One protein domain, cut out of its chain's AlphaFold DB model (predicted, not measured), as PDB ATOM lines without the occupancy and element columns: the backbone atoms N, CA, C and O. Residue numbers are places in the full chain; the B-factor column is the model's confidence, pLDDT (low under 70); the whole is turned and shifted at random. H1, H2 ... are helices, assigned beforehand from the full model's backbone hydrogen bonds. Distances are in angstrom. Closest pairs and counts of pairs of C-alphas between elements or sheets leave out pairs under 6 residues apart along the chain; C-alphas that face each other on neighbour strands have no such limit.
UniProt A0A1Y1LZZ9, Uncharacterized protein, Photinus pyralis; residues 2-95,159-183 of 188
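AT A GLANCE: This is residues 2 to 95 and 159 to 183 of the 188 residues of an uncharacterized protein of Photinus pyralis (UniProt A0A1Y1LZZ9). A loose, open frame of four helices: H1, H2 and H3 follow as a zigzag of two V-shaped helical hairpins, and H4 closes it, side by side with H1 and meeting H3 with its first residues. The printed part has 119 residues, with four named helices in the order H1, H2, H3, H4 and no named strand, so its class is all helix. It is loose, with a radius of gyration of the C-alphas of 17.0 A and spans of 50 by 40 by 30 A.

HOW THE PARTS SIT: H1, residues 3 to 29, and H2, residues 36 to 66, form a hairpin and only just touch, with 3 pairs of C-alphas within 8 A, the closest Val 29 and Trp 36 at 6.8 A; they run opposite ways at a shallow tilt of 34 degrees, only just short of steep. H2 with residues 60 to 64 alone touches H3, residues 71 to 93, in a second hairpin; the closest C-alphas, of Ile 63 and Ala 71, are 5.3 A apart. H4, residues 159 to 181, touches H1 at a shallow tilt of 16 degrees, opposite ways, closest at C-alphas 11 and 176, 5.3 A. H4 with residues 159 to 167 alone touches H3 at a steep tilt of 46 degrees; the closest C-alphas, of Asp 86 and Gly 163, are 5.2 A apart. H2 and H4 are near each other; H1 and H3 are apart. Helix packing is mostly aligned, three of four touching pairs being at a shallow tilt. Every O i to N i+4 pair is within hydrogen-bond range in H3 and H4, against 21 of 23 in H1 and 24 of 27 in H2.

IN THESE COORDINATES: H1 begins at C-alpha 3 (243.875, 301.795, 233.426) and is 39.2 A long, with a kink of 29 degrees near residue 22. H2 is 43.3 A long, with a kink of 31 degrees near residue 60. H3 is 33.6 A and H4 32.3 A long, H4 ending at C-alpha 181 (255.618, 297.124, 233.533).

THE WHOLE: The C-alphas farthest apart, of Gln 31 and Lys 69, are 51.5 A apart. Residues 96 to 158 are not printed, and C-alphas 95 and 159 are 11.9 A apart across this cut. The H2 to H3 link is tight, the H1 to H2 link short, and residues 30 to 35 stand free. Mean pLDDT of the printed part is 72.0; 54 residues are under 70, among them 18 to 42 and 172 to 183.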
ATOM      1  N   ASP A   2     240.026 302.358 236.316       73.50
ATOM      2  CA  ASP A   2     241.348 302.953 236.122       73.50
ATOM      3  C   ASP A   2     242.223 302.024 235.263       73.50
ATOM      4  O   ASP A   2     242.119 300.800 235.383       73.50
ATOM      5  N   VAL A   3     243.061 302.576 234.383       75.69
ATOM      6  CA  VAL A   3     243.875 301.795 233.426       75.69
ATOM      7  C   VAL A   3     244.810 300.836 234.168       75.69
ATOM      8  O   VAL A   3     245.057 299.714 233.725       75.69
ATOM      9  N   VAL A   4     245.256 301.240 235.359       74.75
ATOM     10  CA  VAL A   4     246.038 300.405 236.276       74.75
ATOM     11  C   VAL A   4     245.211 299.223 236.793       74.75
ATOM     12  O   VAL A   4     245.695 298.095 236.822       74.75
ATOM     13  N   GLY A   5     243.938 299.448 237.128       77.00
ATOM     14  CA  GLY A   5     243.024 298.393 237.568       77.00
ATOM     15  C   GLY A   5     242.750 297.354 236.477       77.00
ATOM     16  O   GLY A   5     242.717 296.162 236.768       77.00
ATOM     17  N   ALA A   6     242.626 297.782 235.217       79.50
ATOM     18  CA  ALA A   6     242.461 296.873 234.081       79.50
ATOM     19  C   ALA A   6     243.715 296.018 233.829       79.50
ATOM     20  O   ALA A   6     243.599 294.823 233.569       79.50
ATOM     21  N   LYS A   7     244.913 296.602 233.973       70.94
ATOM     22  CA  LYS A   7     246.191 295.880 233.864       70.94
ATOM     23  C   LYS A   7     246.357 294.818 234.946       70.94
ATOM     24  O   LYS A   7     246.711 293.683 234.642       70.94
ATOM     25  N   VAL A   8     246.073 295.179 236.196       79.81
ATOM     26  CA  VAL A   8     246.147 294.244 237.326       79.81
ATOM     27  C   VAL A   8     245.118 293.131 237.155       79.81
ATOM     28  O   VAL A   8     245.446 291.965 237.349       79.81
ATOM     29  N   LEU A   9     243.899 293.462 236.718       80.38
ATOM     30  CA  LEU A   9     242.867 292.465 236.458       80.38
ATOM     31  C   LEU A   9     243.272 291.510 235.329       80.38
ATOM     32  O   LEU A   9     243.132 290.304 235.495       80.38
ATOM     33  N   ALA A  10     243.832 292.015 234.227       76.94
ATOM     34  CA  ALA A  10     244.331 291.182 233.135       76.94
ATOM     35  C   ALA A  10     245.435 290.222 233.617       76.94
ATOM     36  O   ALA A  10     245.322 289.013 233.411       76.94
ATOM     37  N   ALA A  11     246.433 290.730 234.350       71.88
ATOM     38  CA  ALA A  11     247.508 289.915 234.918       71.88
ATOM     39  C   ALA A  11     246.973 288.823 235.863       71.88
ATOM     40  O   ALA A  11     247.376 287.664 235.778       71.88
ATOM     41  N   VAL A  12     246.002 289.167 236.715       76.38
ATOM     42  CA  VAL A  12     245.360 288.219 237.637       76.38
ATOM     43  C   VAL A  12     244.520 287.185 236.886       76.38
ATOM     44  O   VAL A  12     244.565 286.010 237.236       76.38
ATOM     45  N   THR A  13     243.786 287.574 235.839       80.81
ATOM     46  CA  THR A  13     242.967 286.634 235.052       80.81
ATOM     47  C   THR A  13     243.804 285.638 234.256       80.81
ATOM     48  O   THR A  13     243.424 284.473 234.189       80.81
ATOM     49  N   ILE A  14     244.950 286.058 233.710       75.88
ATOM     50  CA  ILE A  14     245.898 285.173 233.013       75.88
ATOM     51  C   ILE A  14     246.593 284.244 234.017       75.88
ATOM     52  O   ILE A  14     246.736 283.051 233.760       75.88
ATOM     53  N   GLY A  15     246.960 284.757 235.197       64.00
ATOM     54  CA  GLY A  15     247.504 283.932 236.275       64.00
ATOM     55  C   GLY A  15     246.504 282.880 236.764       64.00
ATOM     56  O   GLY A  15     246.839 281.703 236.860       64.00
ATOM     57  N   LEU A  16     245.254 283.280 237.017       69.75
ATOM     58  CA  LEU A  16     244.189 282.384 237.472       69.75
ATOM     59  C   LEU A  16     243.785 281.360 236.413       69.75
ATOM     60  O   LEU A  16     243.512 280.222 236.780       69.75
ATOM     61  N   SER A  17     243.741 281.722 235.128       73.62
ATOM     62  CA  SER A  17     243.392 280.782 234.058       73.62
ATOM     63  C   SER A  17     244.483 279.734 233.853       73.62
ATOM     64  O   SER A  17     244.162 278.551 233.784       73.62
ATOM     65  N   SER A  18     245.759 280.123 233.870       68.69
ATOM     66  CA  SER A  18     246.892 279.188 233.830       68.69
ATOM     67  C   SER A  18     246.925 278.276 235.057       68.69
ATOM     68  O   SER A  18     247.178 277.078 234.931       68.69
ATOM     69  N   LEU A  19     246.584 278.807 236.235       64.81
ATOM     70  CA  LEU A  19     246.477 278.027 237.466       64.81
ATOM     71  C   LEU A  19     245.299 277.045 237.396       64.81
ATOM     72  O   LEU A  19     245.461 275.874 237.721       64.81
ATOM     73  N   PHE A  20     244.138 277.480 236.898       69.75
ATOM     74  CA  PHE A  20     242.969 276.620 236.704       69.75
ATOM     75  C   PHE A  20     243.217 275.531 235.665       69.75
ATOM     76  O   PHE A  20     242.894 274.385 235.939       69.75
ATOM     77  N   LEU A  21     243.801 275.850 234.506       68.00
ATOM     78  CA  LEU A  21     244.132 274.869 233.467       68.00
ATOM     79  C   LEU A  21     245.265 273.927 233.904       68.00
ATOM     80  O   LEU A  21     245.258 272.768 233.503       68.00
ATOM     81  N   GLY A  22     246.197 274.388 234.744       62.66
ATOM     82  CA  GLY A  22     247.256 273.566 235.341       62.66
ATOM     83  C   GLY A  22     246.769 272.664 236.484       62.66
ATOM     84  O   GLY A  22     247.254 271.546 236.639       62.66
ATOM     85  N   LEU A  23     245.759 273.102 237.241       59.97
ATOM     86  CA  LEU A  23     245.076 272.306 238.272       59.97
ATOM     87  C   LEU A  23     243.984 271.403 237.694       59.97
ATOM     88  O   LEU A  23     243.642 270.396 238.307       59.97
ATOM     89  N   LEU A  24     243.451 271.723 236.513       65.06
ATOM     90  CA  LEU A  24     242.447 270.929 235.808       65.06
ATOM     91  C   LEU A  24     242.866 269.456 235.663       65.06
ATOM     92  O   LEU A  24     242.072 268.591 236.032       65.06
ATOM     93  N   PRO A  25     244.095 269.124 235.223       58.94
ATOM     94  CA  PRO A  25     244.533 267.739 235.200       58.94
ATOM     95  C   PRO A  25     244.728 267.132 236.593       58.94
ATOM     96  O   PRO A  25     244.541 265.931 236.726       58.94
ATOM     97  N   VAL A  26     245.039 267.916 237.630       60.09
ATOM     98  CA  VAL A  26     245.195 267.426 239.014       60.09
ATOM     99  C   VAL A  26     243.838 267.064 239.628       60.09
ATOM    100  O   VAL A  26     243.668 265.961 240.146       60.09
ATOM    101  N   CYS A  27     242.841 267.943 239.504       58.84
ATOM    102  CA  CYS A  27     241.477 267.695 239.975       58.84
ATOM    103  C   CYS A  27     240.802 266.557 239.196       58.84
ATOM    104  O   CYS A  27     240.090 265.745 239.777       58.84
ATOM    105  N   PHE A  28     241.051 266.460 237.886       59.44
ATOM    106  CA  PHE A  28     240.478 265.404 237.051       59.44
ATOM    107  C   PHE A  28     241.170 264.042 237.262       59.44
ATOM    108  O   PHE A  28     240.520 262.998 237.176       59.44
ATOM    109  N   VAL A  29     242.464 264.035 237.616       55.97
ATOM    110  CA  VAL A  29     243.230 262.829 237.991       55.97
ATOM    111  C   VAL A  29     242.700 262.168 239.262       55.97
ATOM    112  O   VAL A  29     242.707 260.939 239.337       55.97
ATOM    113  N   LEU A  30     242.176 262.940 240.222       54.66
ATOM    114  CA  LEU A  30     241.578 262.391 241.447       54.66
ATOM    115  C   LEU A  30     240.336 261.520 241.170       54.66
ATOM    116  O   LEU A  30     239.986 260.681 241.995       54.66
ATOM    117  N   GLN A  31     239.689 261.667 240.007       61.34
ATOM    118  CA  GLN A  31     238.396 261.034 239.726       61.34
ATOM    119  C   GLN A  31     238.453 259.844 238.749       61.34
ATOM    120  O   GLN A  31     237.478 259.097 238.645       61.34
ATOM    121  N   ARG A  32     239.559 259.617 238.016       51.59
ATOM    122  CA  ARG A  32     239.627 258.540 237.004       51.59
ATOM    123  C   ARG A  32     241.052 258.005 236.793       51.59
ATOM    124  O   ARG A  32     241.890 258.647 236.167       51.59
ATOM    125  N   GLN A  33     241.309 256.796 237.299       56.66
ATOM    126  CA  GLN A  33     242.635 256.167 237.390       56.66
ATOM    127  C   GLN A  33     243.433 256.009 236.068       56.66
ATOM    128  O   GLN A  33     242.904 255.665 235.009       56.66
ATOM    129  N   ARG A  34     244.765 256.113 236.232       53.25
ATOM    130  CA  ARG A  34     245.889 255.468 235.508       53.25
ATOM    131  C   ARG A  34     246.259 255.926 234.088       53.25
ATOM    132  O   ARG A  34     247.449 255.952 233.794       53.25
ATOM    133  N   ASN A  35     245.329 256.333 233.225       57.28
ATOM    134  CA  ASN A  35     245.683 256.639 231.820       57.28
ATOM    135  C   ASN A  35     246.212 258.070 231.610       57.28
ATOM    136  O   ASN A  35     246.959 258.335 230.672       57.28
ATOM    137  N   TRP A  36     245.843 258.996 232.495       64.12
ATOM    138  CA  TRP A  36     246.138 260.420 232.329       64.12
ATOM    139  C   TRP A  36     247.525 260.827 232.834       64.12
ATOM    140  O   TRP A  36     248.037 261.851 232.397       64.12
ATOM    141  N   THR A  37     248.182 260.018 233.671       67.25
ATOM    142  CA  THR A  37     249.553 260.284 234.144       67.25
ATOM    143  C   THR A  37     250.560 260.304 232.990       67.25
ATOM    144  O   THR A  37     251.436 261.160 232.958       67.25
ATOM    145  N   LEU A  38     250.395 259.421 231.997       63.84
ATOM    146  CA  LEU A  38     251.248 259.394 230.803       63.84
ATOM    147  C   LEU A  38     250.980 260.588 229.880       63.84
ATOM    148  O   LEU A  38     251.926 261.205 229.392       63.84
ATOM    149  N   CYS A  39     249.707 260.956 229.685       65.88
ATOM    150  CA  CYS A  39     249.355 262.182 228.966       65.88
ATOM    151  C   CYS A  39     249.949 263.407 229.658       65.88
ATOM    152  O   CYS A  39     250.489 264.270 228.981       65.88
ATOM    153  N   LEU A  40     249.918 263.463 230.990       66.81
ATOM    154  CA  LEU A  40     250.510 264.558 231.746       66.81
ATOM    155  C   LEU A  40     252.015 264.639 231.528       66.81
ATOM    156  O   LEU A  40     252.480 265.676 231.080       66.81
ATOM    157  N   SER A  41     252.772 263.556 231.720       67.00
ATOM    158  CA  SER A  41     254.214 263.549 231.428       67.00
ATOM    159  C   SER A  41     254.525 263.951 229.981       67.00
ATOM    160  O   SER A  41     255.479 264.689 229.737       67.00
ATOM    161  N   SER A  42     253.694 263.528 229.022       66.44
ATOM    162  CA  SER A  42     253.832 263.920 227.619       66.44
ATOM    163  C   SER A  42     253.533 265.402 227.387       66.44
ATOM    164  O   SER A  42     254.273 266.040 226.647       66.44
ATOM    165  N   LEU A  43     252.484 265.963 227.997       70.00
ATOM    166  CA  LEU A  43     252.136 267.386 227.892       70.00
ATOM    167  C   LEU A  43     253.181 268.270 228.583       70.00
ATOM    168  O   LEU A  43     253.495 269.343 228.080       70.00
ATOM    169  N   LEU A  44     253.745 267.804 229.698       69.69
ATOM    170  CA  LEU A  44     254.797 268.481 230.459       69.69
ATOM    171  C   LEU A  44     256.109 268.529 229.661       69.69
ATOM    172  O   LEU A  44     256.708 269.592 229.514       69.69
ATOM    173  N   CYS A  45     256.515 267.397 229.074       68.56
ATOM    174  CA  CYS A  45     257.690 267.317 228.204       68.56
ATOM    175  C   CYS A  45     257.497 268.123 226.907       68.56
ATOM    176  O   CYS A  45     258.379 268.879 226.498       68.56
ATOM    177  N   PHE A  46     256.314 268.029 226.295       75.00
ATOM    178  CA  PHE A  46     255.959 268.816 225.115       75.00
ATOM    179  C   PHE A  46     255.970 270.321 225.412       75.00
ATOM    180  O   PHE A  46     256.570 271.087 224.661       75.00
ATOM    181  N   GLY A  47     255.383 270.742 226.535       74.06
ATOM    182  CA  GLY A  47     255.398 272.131 226.992       74.06
ATOM    183  C   GLY A  47     256.816 272.651 227.228       74.06
ATOM    184  O   GLY A  47     257.151 273.728 226.743       74.06
ATOM    185  N   GLY A  48     257.678 271.861 227.875       76.31
ATOM    186  CA  GLY A  48     259.094 272.202 228.055       76.31
ATOM    187  C   GLY A  48     259.830 272.407 226.726       76.31
ATOM    188  O   GLY A  48     260.554 273.389 226.565       76.31
ATOM    189  N   GLY A  49     259.584 271.536 225.742       79.06
ATOM    190  CA  GLY A  49     260.143 271.669 224.394       79.06
ATOM    191  C   GLY A  49     259.645 272.911 223.650       79.06
ATOM    192  O   GLY A  49     260.440 273.609 223.021       79.06
ATOM    193  N   VAL A  50     258.353 273.232 223.752       81.81
ATOM    194  CA  VAL A  50     257.776 274.440 223.137       81.81
ATOM    195  C   VAL A  50     258.341 275.706 223.784       81.81
ATOM    196  O   VAL A  50     258.759 276.605 223.062       81.81
ATOM    197  N   LEU A  51     258.437 275.773 225.116       78.88
ATOM    198  CA  LEU A  51     259.007 276.926 225.831       78.88
ATOM    199  C   LEU A  51     260.493 277.137 225.508       78.88
ATOM    200  O   LEU A  51     260.924 278.269 225.266       78.88
ATOM    201  N   MET A  52     261.271 276.053 225.442       82.25
ATOM    202  CA  MET A  52     262.665 276.106 224.999       82.25
ATOM    203  C   MET A  52     262.770 276.585 223.542       82.25
ATOM    204  O   MET A  52     263.579 277.461 223.244       82.25
ATOM    205  N   SER A  53     261.931 276.058 222.646       84.75
ATOM    206  CA  SER A  53     261.896 276.456 221.233       84.75
ATOM    207  C   SER A  53     261.550 277.939 221.066       84.75
ATOM    208  O   SER A  53     262.271 278.669 220.387       84.75
ATOM    209  N   THR A  54     260.514 278.425 221.754       83.88
ATOM    210  CA  THR A  54     260.104 279.838 221.729       83.88
ATOM    211  C   THR A  54     261.213 280.752 222.245       83.88
ATOM    212  O   THR A  54     261.491 281.790 221.646       83.88
ATOM    213  N   SER A  55     261.917 280.345 223.303       81.50
ATOM    214  CA  SER A  55     263.046 281.107 223.850       81.50
ATOM    215  C   SER A  55     264.206 281.215 222.851       81.50
ATOM    216  O   SER A  55     264.797 282.283 222.696       81.50
ATOM    217  N   LEU A  56     264.510 280.133 222.126       84.00
ATOM    218  CA  LEU A  56     265.594 280.097 221.138       84.00
ATOM    219  C   LEU A  56     265.257 280.808 219.824       84.00
ATOM    220  O   LEU A  56     266.138 281.409 219.219       84.00
ATOM    221  N   ILE A  57     264.016 280.719 219.352       85.31
ATOM    222  CA  ILE A  57     263.630 281.274 218.049       85.31
ATOM    223  C   ILE A  57     263.211 282.737 218.174       85.31
ATOM    224  O   ILE A  57     263.517 283.521 217.283       85.31
ATOM    225  N   HIS A  58     262.522 283.109 219.255       82.50
ATOM    226  CA  HIS A  58     261.898 284.426 219.373       82.50
ATOM    227  C   HIS A  58     262.697 285.385 220.260       82.50
ATOM    228  O   HIS A  58     262.969 286.508 219.857       82.50
ATOM    229  N   MET A  59     263.130 284.945 221.445       79.56
ATOM    230  CA  MET A  59     263.853 285.817 222.386       79.56
ATOM    231  C   MET A  59     265.348 285.920 222.067       79.56
ATOM    232  O   MET A  59     265.942 286.990 222.173       79.56
ATOM    233  N   LEU A  60     265.978 284.824 221.636       79.12
ATOM    234  CA  LEU A  60     267.406 284.815 221.321       79.12
ATOM    235  C   LEU A  60     267.833 285.821 220.227       79.12
ATOM    236  O   LEU A  60     268.876 286.452 220.423       79.12
ATOM    237  N   PRO A  61     267.107 286.016 219.101       79.06
ATOM    238  CA  PRO A  61     267.503 287.016 218.108       79.06
ATOM    239  C   PRO A  61     267.379 288.455 218.626       79.06
ATOM    240  O   PRO A  61     268.243 289.271 218.317       79.06
ATOM    241  N   GLU A  62     266.372 288.751 219.451       80.38
ATOM    242  CA  GLU A  62     266.173 290.070 220.063       80.38
ATOM    243  C   GLU A  62     267.334 290.416 221.013       80.38
ATOM    244  O   GLU A  62     267.970 291.461 220.892       80.38
ATOM    245  N   ILE A  63     267.731 289.473 221.877       79.81
ATOM    246  CA  ILE A  63     268.852 289.679 222.812       79.81
ATOM    247  C   ILE A  63     270.195 289.740 222.061       79.81
ATOM    248  O   ILE A  63     271.103 290.475 222.454       79.81
ATOM    249  N   ARG A  64     270.348 288.987 220.961       81.00
ATOM    250  CA  ARG A  64     271.529 289.065 220.078       81.00
ATOM    251  C   ARG A  64     271.654 290.425 219.403       81.00
ATOM    252  O   ARG A  64     272.781 290.847 219.153       81.00
ATOM    253  N   HIS A  65     270.535 291.075 219.107       79.00
ATOM    254  CA  HIS A  65     270.512 292.398 218.499       79.00
ATOM    255  C   HIS A  65     270.963 293.479 219.492       79.00
ATOM    256  O   HIS A  65     271.837 294.277 219.159       79.00
ATOM    257  N   ASP A  66     270.460 293.443 220.729       77.12
ATOM    258  CA  ASP A  66     270.804 294.445 221.747       77.12
ATOM    259  C   ASP A  66     272.176 294.206 222.398       77.12
ATOM    260  O   ASP A  66     272.922 295.154 222.652       77.12
ATOM    261  N   MET A  67     272.551 292.947 222.663       76.25
ATOM    262  CA  MET A  67     273.818 292.583 223.311       76.25
ATOM    263  C   MET A  67     274.414 291.271 222.754       76.25
ATOM    264  O   MET A  67     274.363 290.223 223.413       76.25
ATOM    265  N   PRO A  68     275.097 291.306 221.591       77.62
ATOM    266  CA  PRO A  68     275.554 290.104 220.881       77.62
ATOM    267  C   PRO A  68     276.573 289.255 221.654       77.62
ATOM    268  O   PRO A  68     276.708 288.067 221.379       77.62
ATOM    269  N   LYS A  69     277.289 289.849 222.620       81.19
ATOM    270  CA  LYS A  69     278.318 289.167 223.427       81.19
ATOM    271  C   LYS A  69     277.764 288.433 224.650       81.19
ATOM    272  O   LYS A  69     278.427 287.535 225.152       81.19
ATOM    273  N   TYR A  70     276.592 288.829 225.146       83.00
ATOM    274  CA  TYR A  70     276.043 288.315 226.407       83.00
ATOM    275  C   TYR A  70     274.766 287.493 226.216       83.00
ATOM    276  O   TYR A  70     274.350 286.822 227.153       83.00
ATOM    277  N   ALA A  71     274.171 287.492 225.018       83.38
ATOM    278  CA  ALA A  71     272.911 286.807 224.738       83.38
ATOM    279  C   ALA A  71     272.928 285.309 225.087       83.38
ATOM    280  O   ALA A  71     272.040 284.818 225.780       83.38
ATOM    281  N   GLU A  72     273.969 284.592 224.662       86.25
ATOM    282  CA  GLU A  72     274.124 283.158 224.936       86.25
ATOM    283  C   GLU A  72     274.342 282.896 226.436       86.25
ATOM    284  O   GLU A  72     273.771 281.962 226.993       86.25
ATOM    285  N   ILE A  73     275.086 283.774 227.121       87.94
ATOM    286  CA  ILE A  73     275.335 283.675 228.565       87.94
ATOM    287  C   ILE A  73     274.041 283.914 229.353       87.94
ATOM    288  O   ILE A  73     273.752 283.174 230.286       87.94
ATOM    289  N   ILE A  74     273.239 284.907 228.965       86.56
ATOM    290  CA  ILE A  74     271.948 285.216 229.596       86.56
ATOM    291  C   ILE A  74     270.966 284.051 229.418       86.56
ATOM    292  O   ILE A  74     270.299 283.673 230.380       86.56
ATOM    293  N   LEU A  75     270.927 283.430 228.232       84.56
ATOM    294  CA  LEU A  75     270.129 282.226 227.990       84.56
ATOM    295  C   LEU A  75     270.587 281.058 228.887       84.56
ATOM    296  O   LEU A  75     269.757 280.422 229.539       84.56
ATOM    297  N   CYS A  76     271.897 280.805 228.978       86.19
ATOM    298  CA  CYS A  76     272.451 279.776 229.863       86.19
ATOM    299  C   CYS A  76     272.148 280.047 231.344       86.19
ATOM    300  O   CYS A  76     271.799 279.121 232.073       86.19
ATOM    301  N   ILE A  77     272.243 281.304 231.787       89.12
ATOM    302  CA  ILE A  77     271.905 281.709 233.158       89.12
ATOM    303  C   ILE A  77     270.418 281.475 233.430       89.12
ATOM    304  O   ILE A  77     270.080 280.911 234.465       89.12
ATOM    305  N   GLY A  78     269.531 281.852 232.505       84.69
ATOM    306  CA  GLY A  78     268.091 281.622 232.643       84.69
ATOM    307  C   GLY A  78     267.750 280.139 232.796       84.69
ATOM    308  O   GLY A  78     267.011 279.767 233.706       84.69
ATOM    309  N   PHE A  79     268.357 279.277 231.974       83.44
ATOM    310  CA  PHE A  79     268.198 277.825 232.089       83.44
ATOM    311  C   PHE A  79     268.720 277.285 233.429       83.44
ATOM    312  O   PHE A  79     268.062 276.470 234.075       83.44
ATOM    313  N   PHE A  80     269.874 277.777 233.884       85.12
ATOM    314  CA  PHE A  80     270.451 277.374 235.162       85.12
ATOM    315  C   PHE A  80     269.592 277.807 236.357       85.12
ATOM    316  O   PHE A  80     269.447 277.044 237.304       85.12
ATOM    317  N   ILE A  81     268.973 278.991 236.312       83.56
ATOM    318  CA  ILE A  81     268.037 279.448 237.351       83.56
ATOM    319  C   ILE A  81     266.837 278.501 237.448       83.56
ATOM    320  O   ILE A  81     266.465 278.119 238.552       83.56
ATOM    321  N   VAL A  82     266.258 278.085 236.316       78.44
ATOM    322  CA  VAL A  82     265.143 277.121 236.312       78.44
ATOM    323  C   VAL A  82     265.567 275.786 236.933       78.44
ATOM    324  O   VAL A  82     264.824 275.233 237.738       78.44
ATOM    325  N   TYR A  83     266.777 275.308 236.633       79.62
ATOM    326  CA  TYR A  83     267.334 274.101 237.253       79.62
ATOM    327  C   TYR A  83     267.554 274.257 238.767       79.62
ATOM    328  O   TYR A  83     267.162 273.392 239.542       79.62
ATOM    329  N   VAL A  84     268.128 275.380 239.206       82.31
ATOM    330  CA  VAL A  84     268.336 275.664 240.634       82.31
ATOM    331  C   VAL A  84     267.006 275.740 241.378       82.31
ATOM    332  O   VAL A  84     266.920 275.270 242.503       82.31
ATOM    333  N   LEU A  85     265.957 276.298 240.771       79.56
ATOM    334  CA  LEU A  85     264.627 276.319 241.377       79.56
ATOM    335  C   LEU A  85     264.045 274.910 241.544       79.56
ATOM    336  O   LEU A  85     263.476 274.627 242.596       79.56
ATOM    337  N   ASP A  86     264.217 274.032 240.554       72.75
ATOM    338  CA  ASP A  86     263.794 272.629 240.655       72.75
ATOM    339  C   ASP A  86     264.541 271.896 241.786       72.75
ATOM    340  O   ASP A  86     263.920 271.243 242.630       72.75
ATOM    341  N   GLU A  87     265.856 272.105 241.883       75.69
ATOM    342  CA  GLU A  87     266.697 271.533 242.940       75.69
ATOM    343  C   GLU A  87     266.348 272.095 244.327       75.69
ATOM    344  O   GLU A  87     266.280 271.350 245.300       75.69
ATOM    345  N   ILE A  88     266.063 273.399 244.440       80.62
ATOM    346  CA  ILE A  88     265.628 274.036 245.691       80.62
ATOM    347  C   ILE A  88     264.312 273.418 246.176       80.62
ATOM    348  O   ILE A  88     264.173 273.128 247.365       80.62
ATOM    349  N   VAL A  89     263.351 273.192 245.277       73.19
ATOM    350  CA  VAL A  89     262.088 272.528 245.628       73.19
ATOM    351  C   VAL A  89     262.359 271.101 246.104       73.19
ATOM    352  O   VAL A  89     261.849 270.703 247.152       73.19
ATOM    353  N   HIS A  90     263.212 270.347 245.412       71.19
ATOM    354  CA  HIS A  90     263.616 269.016 245.869       71.19
ATOM    355  C   HIS A  90     264.300 269.041 247.239       71.19
ATOM    356  O   HIS A  90     264.008 268.196 248.080       71.19
ATOM    357  N   PHE A  91     265.160 270.024 247.492       77.31
ATOM    358  CA  PHE A  91     265.871 270.177 248.755       77.31
ATOM    359  C   PHE A  91     264.924 270.486 249.925       77.31
ATOM    360  O   PHE A  91     265.031 269.863 250.977       77.31
ATOM    361  N   PHE A  92     263.958 271.396 249.747       75.56
ATOM    362  CA  PHE A  92     263.000 271.749 250.804       75.56
ATOM    363  C   PHE A  92     261.991 270.636 251.115       75.56
ATOM    364  O   PHE A  92     261.558 270.516 252.260       75.56
ATOM    365  N   TYR A  93     261.607 269.825 250.125       67.00
ATOM    366  CA  TYR A  93     260.640 268.734 250.301       67.00
ATOM    367  C   TYR A  93     261.292 267.356 250.517       67.00
ATOM    368  O   TYR A  93     260.599 266.400 250.862       67.00
ATOM    369  N   GLY A  94     262.613 267.250 250.349       60.25
ATOM    370  CA  GLY A  94     263.396 266.028 250.549       60.25
ATOM    371  C   GLY A  94     263.680 265.674 252.012       60.25
ATOM    372  O   GLY A  94     264.126 264.562 252.278       60.25
ATOM    373  N   ASP A  95     263.384 266.568 252.963       49.97
ATOM    374  CA  ASP A  95     263.662 266.376 254.395       49.97
ATOM    375  C   ASP A  95     262.385 266.158 255.231       49.97
ATOM    376  O   ASP A  95     262.184 266.741 256.292       49.97
ATOM    377  N   ILE A 159     256.659 265.670 244.118       60.06
ATOM    378  CA  ILE A 159     257.738 266.651 244.072       60.06
ATOM    379  C   ILE A 159     258.051 267.115 242.638       60.06
ATOM    380  O   ILE A 159     258.233 268.306 242.430       60.06
ATOM    381  N   GLY A 160     258.029 266.232 241.631       62.22
ATOM    382  CA  GLY A 160     258.276 266.623 240.234       62.22
ATOM    383  C   GLY A 160     257.123 267.433 239.630       62.22
ATOM    384  O   GLY A 160     257.337 268.406 238.910       62.22
ATOM    385  N   ASN A 161     255.881 267.091 239.990       65.19
ATOM    386  CA  ASN A 161     254.711 267.884 239.604       65.19
ATOM    387  C   ASN A 161     254.685 269.237 240.335       65.19
ATOM    388  O   ASN A 161     254.255 270.234 239.760       65.19
ATOM    389  N   LEU A 162     255.159 269.281 241.585       65.62
ATOM    390  CA  LEU A 162     255.282 270.505 242.371       65.62
ATOM    391  C   LEU A 162     256.399 271.419 241.850       65.62
ATOM    392  O   LEU A 162     256.162 272.612 241.697       65.62
ATOM    393  N   GLY A 163     257.576 270.876 241.527       69.06
ATOM    394  CA  GLY A 163     258.686 271.620 240.923       69.06
ATOM    395  C   GLY A 163     258.269 272.271 239.610       69.06
ATOM    396  O   GLY A 163     258.480 273.466 239.397       69.06
ATOM    397  N   LEU A 164     257.522 271.536 238.784       69.25
ATOM    398  CA  LEU A 164     256.967 272.086 237.559       69.25
ATOM    399  C   LEU A 164     255.866 273.135 237.803       69.25
ATOM    400  O   LEU A 164     255.839 274.152 237.113       69.25
ATOM    401  N   LEU A 165     254.981 272.944 238.789       67.25
ATOM    402  CA  LEU A 165     253.993 273.961 239.173       67.25
ATOM    403  C   LEU A 165     254.688 275.257 239.618       67.25
ATOM    404  O   LEU A 165     254.285 276.345 239.215       67.25
ATOM    405  N   VAL A 166     255.754 275.143 240.413       68.00
ATOM    406  CA  VAL A 166     256.563 276.279 240.871       68.00
ATOM    407  C   VAL A 166     257.234 276.973 239.687       68.00
ATOM    408  O   VAL A 166     257.134 278.194 239.573       68.00
ATOM    409  N   ALA A 167     257.835 276.219 238.762       70.06
ATOM    410  CA  ALA A 167     258.439 276.770 237.551       70.06
ATOM    411  C   ALA A 167     257.413 277.524 236.682       70.06
ATOM    412  O   ALA A 167     257.680 278.646 236.248       70.06
ATOM    413  N   LEU A 168     256.215 276.962 236.481       70.38
ATOM    414  CA  LEU A 168     255.135 277.598 235.715       70.38
ATOM    415  C   LEU A 168     254.525 278.816 236.428       70.38
ATOM    416  O   LEU A 168     254.165 279.793 235.766       70.38
ATOM    417  N   CYS A 169     254.444 278.797 237.760       69.25
ATOM    418  CA  CYS A 169     254.039 279.951 238.565       69.25
ATOM    419  C   CYS A 169     255.043 281.097 238.427       69.25
ATOM    420  O   CYS A 169     254.644 282.225 238.148       69.25
ATOM    421  N   VAL A 170     256.340 280.815 238.570       69.69
ATOM    422  CA  VAL A 170     257.394 281.822 238.396       69.69
ATOM    423  C   VAL A 170     257.376 282.372 236.970       69.69
ATOM    424  O   VAL A 170     257.398 283.586 236.795       69.69
ATOM    425  N   HIS A 171     257.245 281.513 235.956       72.69
ATOM    426  CA  HIS A 171     257.133 281.928 234.555       72.69
ATOM    427  C   HIS A 171     255.940 282.869 234.325       72.69
ATOM    428  O   HIS A 171     256.106 283.958 233.784       72.69
ATOM    429  N   SER A 172     254.759 282.507 234.836       69.19
ATOM    430  CA  SER A 172     253.541 283.320 234.707       69.19
ATOM    431  C   SER A 172     253.639 284.658 235.455       69.19
ATOM    432  O   SER A 172     253.127 285.672 234.983       69.19
ATOM    433  N   ILE A 173     254.316 284.685 236.609       69.44
ATOM    434  CA  ILE A 173     254.581 285.918 237.363       69.44
ATOM    435  C   ILE A 173     255.529 286.829 236.578       69.44
ATOM    436  O   ILE A 173     255.267 288.024 236.483       69.44
ATOM    437  N   LEU A 174     256.604 286.284 236.002       69.06
ATOM    438  CA  LEU A 174     257.581 287.053 235.227       69.06
ATOM    439  C   LEU A 174     256.972 287.625 233.939       69.06
ATOM    440  O   LEU A 174     257.196 288.796 233.637       69.06
ATOM    441  N   GLU A 175     256.149 286.851 233.227       67.12
ATOM    442  CA  GLU A 175     255.432 287.340 232.043       67.12
ATOM    443  C   GLU A 175     254.377 288.397 232.401       67.12
ATOM    444  O   GLU A 175     254.310 289.453 231.770       67.12
ATOM    445  N   GLY A 176     253.599 288.177 233.467       67.06
ATOM    446  CA  GLY A 176     252.634 289.162 233.962       67.06
ATOM    447  C   GLY A 176     253.296 290.461 234.433       67.06
ATOM    448  O   GLY A 176     252.754 291.548 234.222       67.06
ATOM    449  N   LEU A 177     254.494 290.368 235.017       62.69
ATOM    450  CA  LEU A 177     255.298 291.520 235.415       62.69
ATOM    451  C   LEU A 177     255.838 292.273 234.190       62.69
ATOM    452  O   LEU A 177     255.742 293.496 234.150       62.69
ATOM    453  N   ALA A 178     256.346 291.567 233.174       66.81
ATOM    454  CA  ALA A 178     256.844 292.171 231.937       66.81
ATOM    455  C   ALA A 178     255.738 292.934 231.182       66.81
ATOM    456  O   ALA A 178     255.930 294.086 230.791       66.81
ATOM    457  N   ILE A 179     254.547 292.339 231.062       67.69
ATOM    458  CA  ILE A 179     253.372 292.967 230.434       67.69
ATOM    459  C   ILE A 179     252.836 294.121 231.305       67.69
ATOM    460  O   ILE A 179     252.426 295.168 230.799       67.69
ATOM    461  N   GLY A 180     252.862 293.969 232.633       60.62
ATOM    462  CA  GLY A 180     252.409 294.988 233.584       60.62
ATOM    463  C   GLY A 180     253.281 296.248 233.591       60.62
ATOM    464  O   GLY A 180     252.749 297.367 233.604       60.62
ATOM    465  N   LEU A 181     254.606 296.063 233.527       57.75
ATOM    466  CA  LEU A 181     255.618 297.124 233.533       57.75
ATOM    467  C   LEU A 181     255.768 297.843 232.189       57.75
ATOM    468  O   LEU A 181     256.397 298.903 232.145       57.75
ATOM    469  N   GLN A 182     255.155 297.335 231.115       55.72
ATOM    470  CA  GLN A 182     255.105 298.047 229.845       55.72
ATOM    471  C   GLN A 182     254.292 299.337 230.022       55.72
ATOM    472  O   GLN A 182     253.056 299.357 230.055       55.72
ATOM    473  N   SER A 183     255.008 300.437 230.235       54.81
ATOM    474  CA  SER A 183     254.442 301.776 230.323       54.81
ATOM    475  C   SER A 183     253.980 302.174 228.928       54.81
ATOM    476  O   SER A 183     254.695 301.992 227.949       54.81
TER     477      SER A 183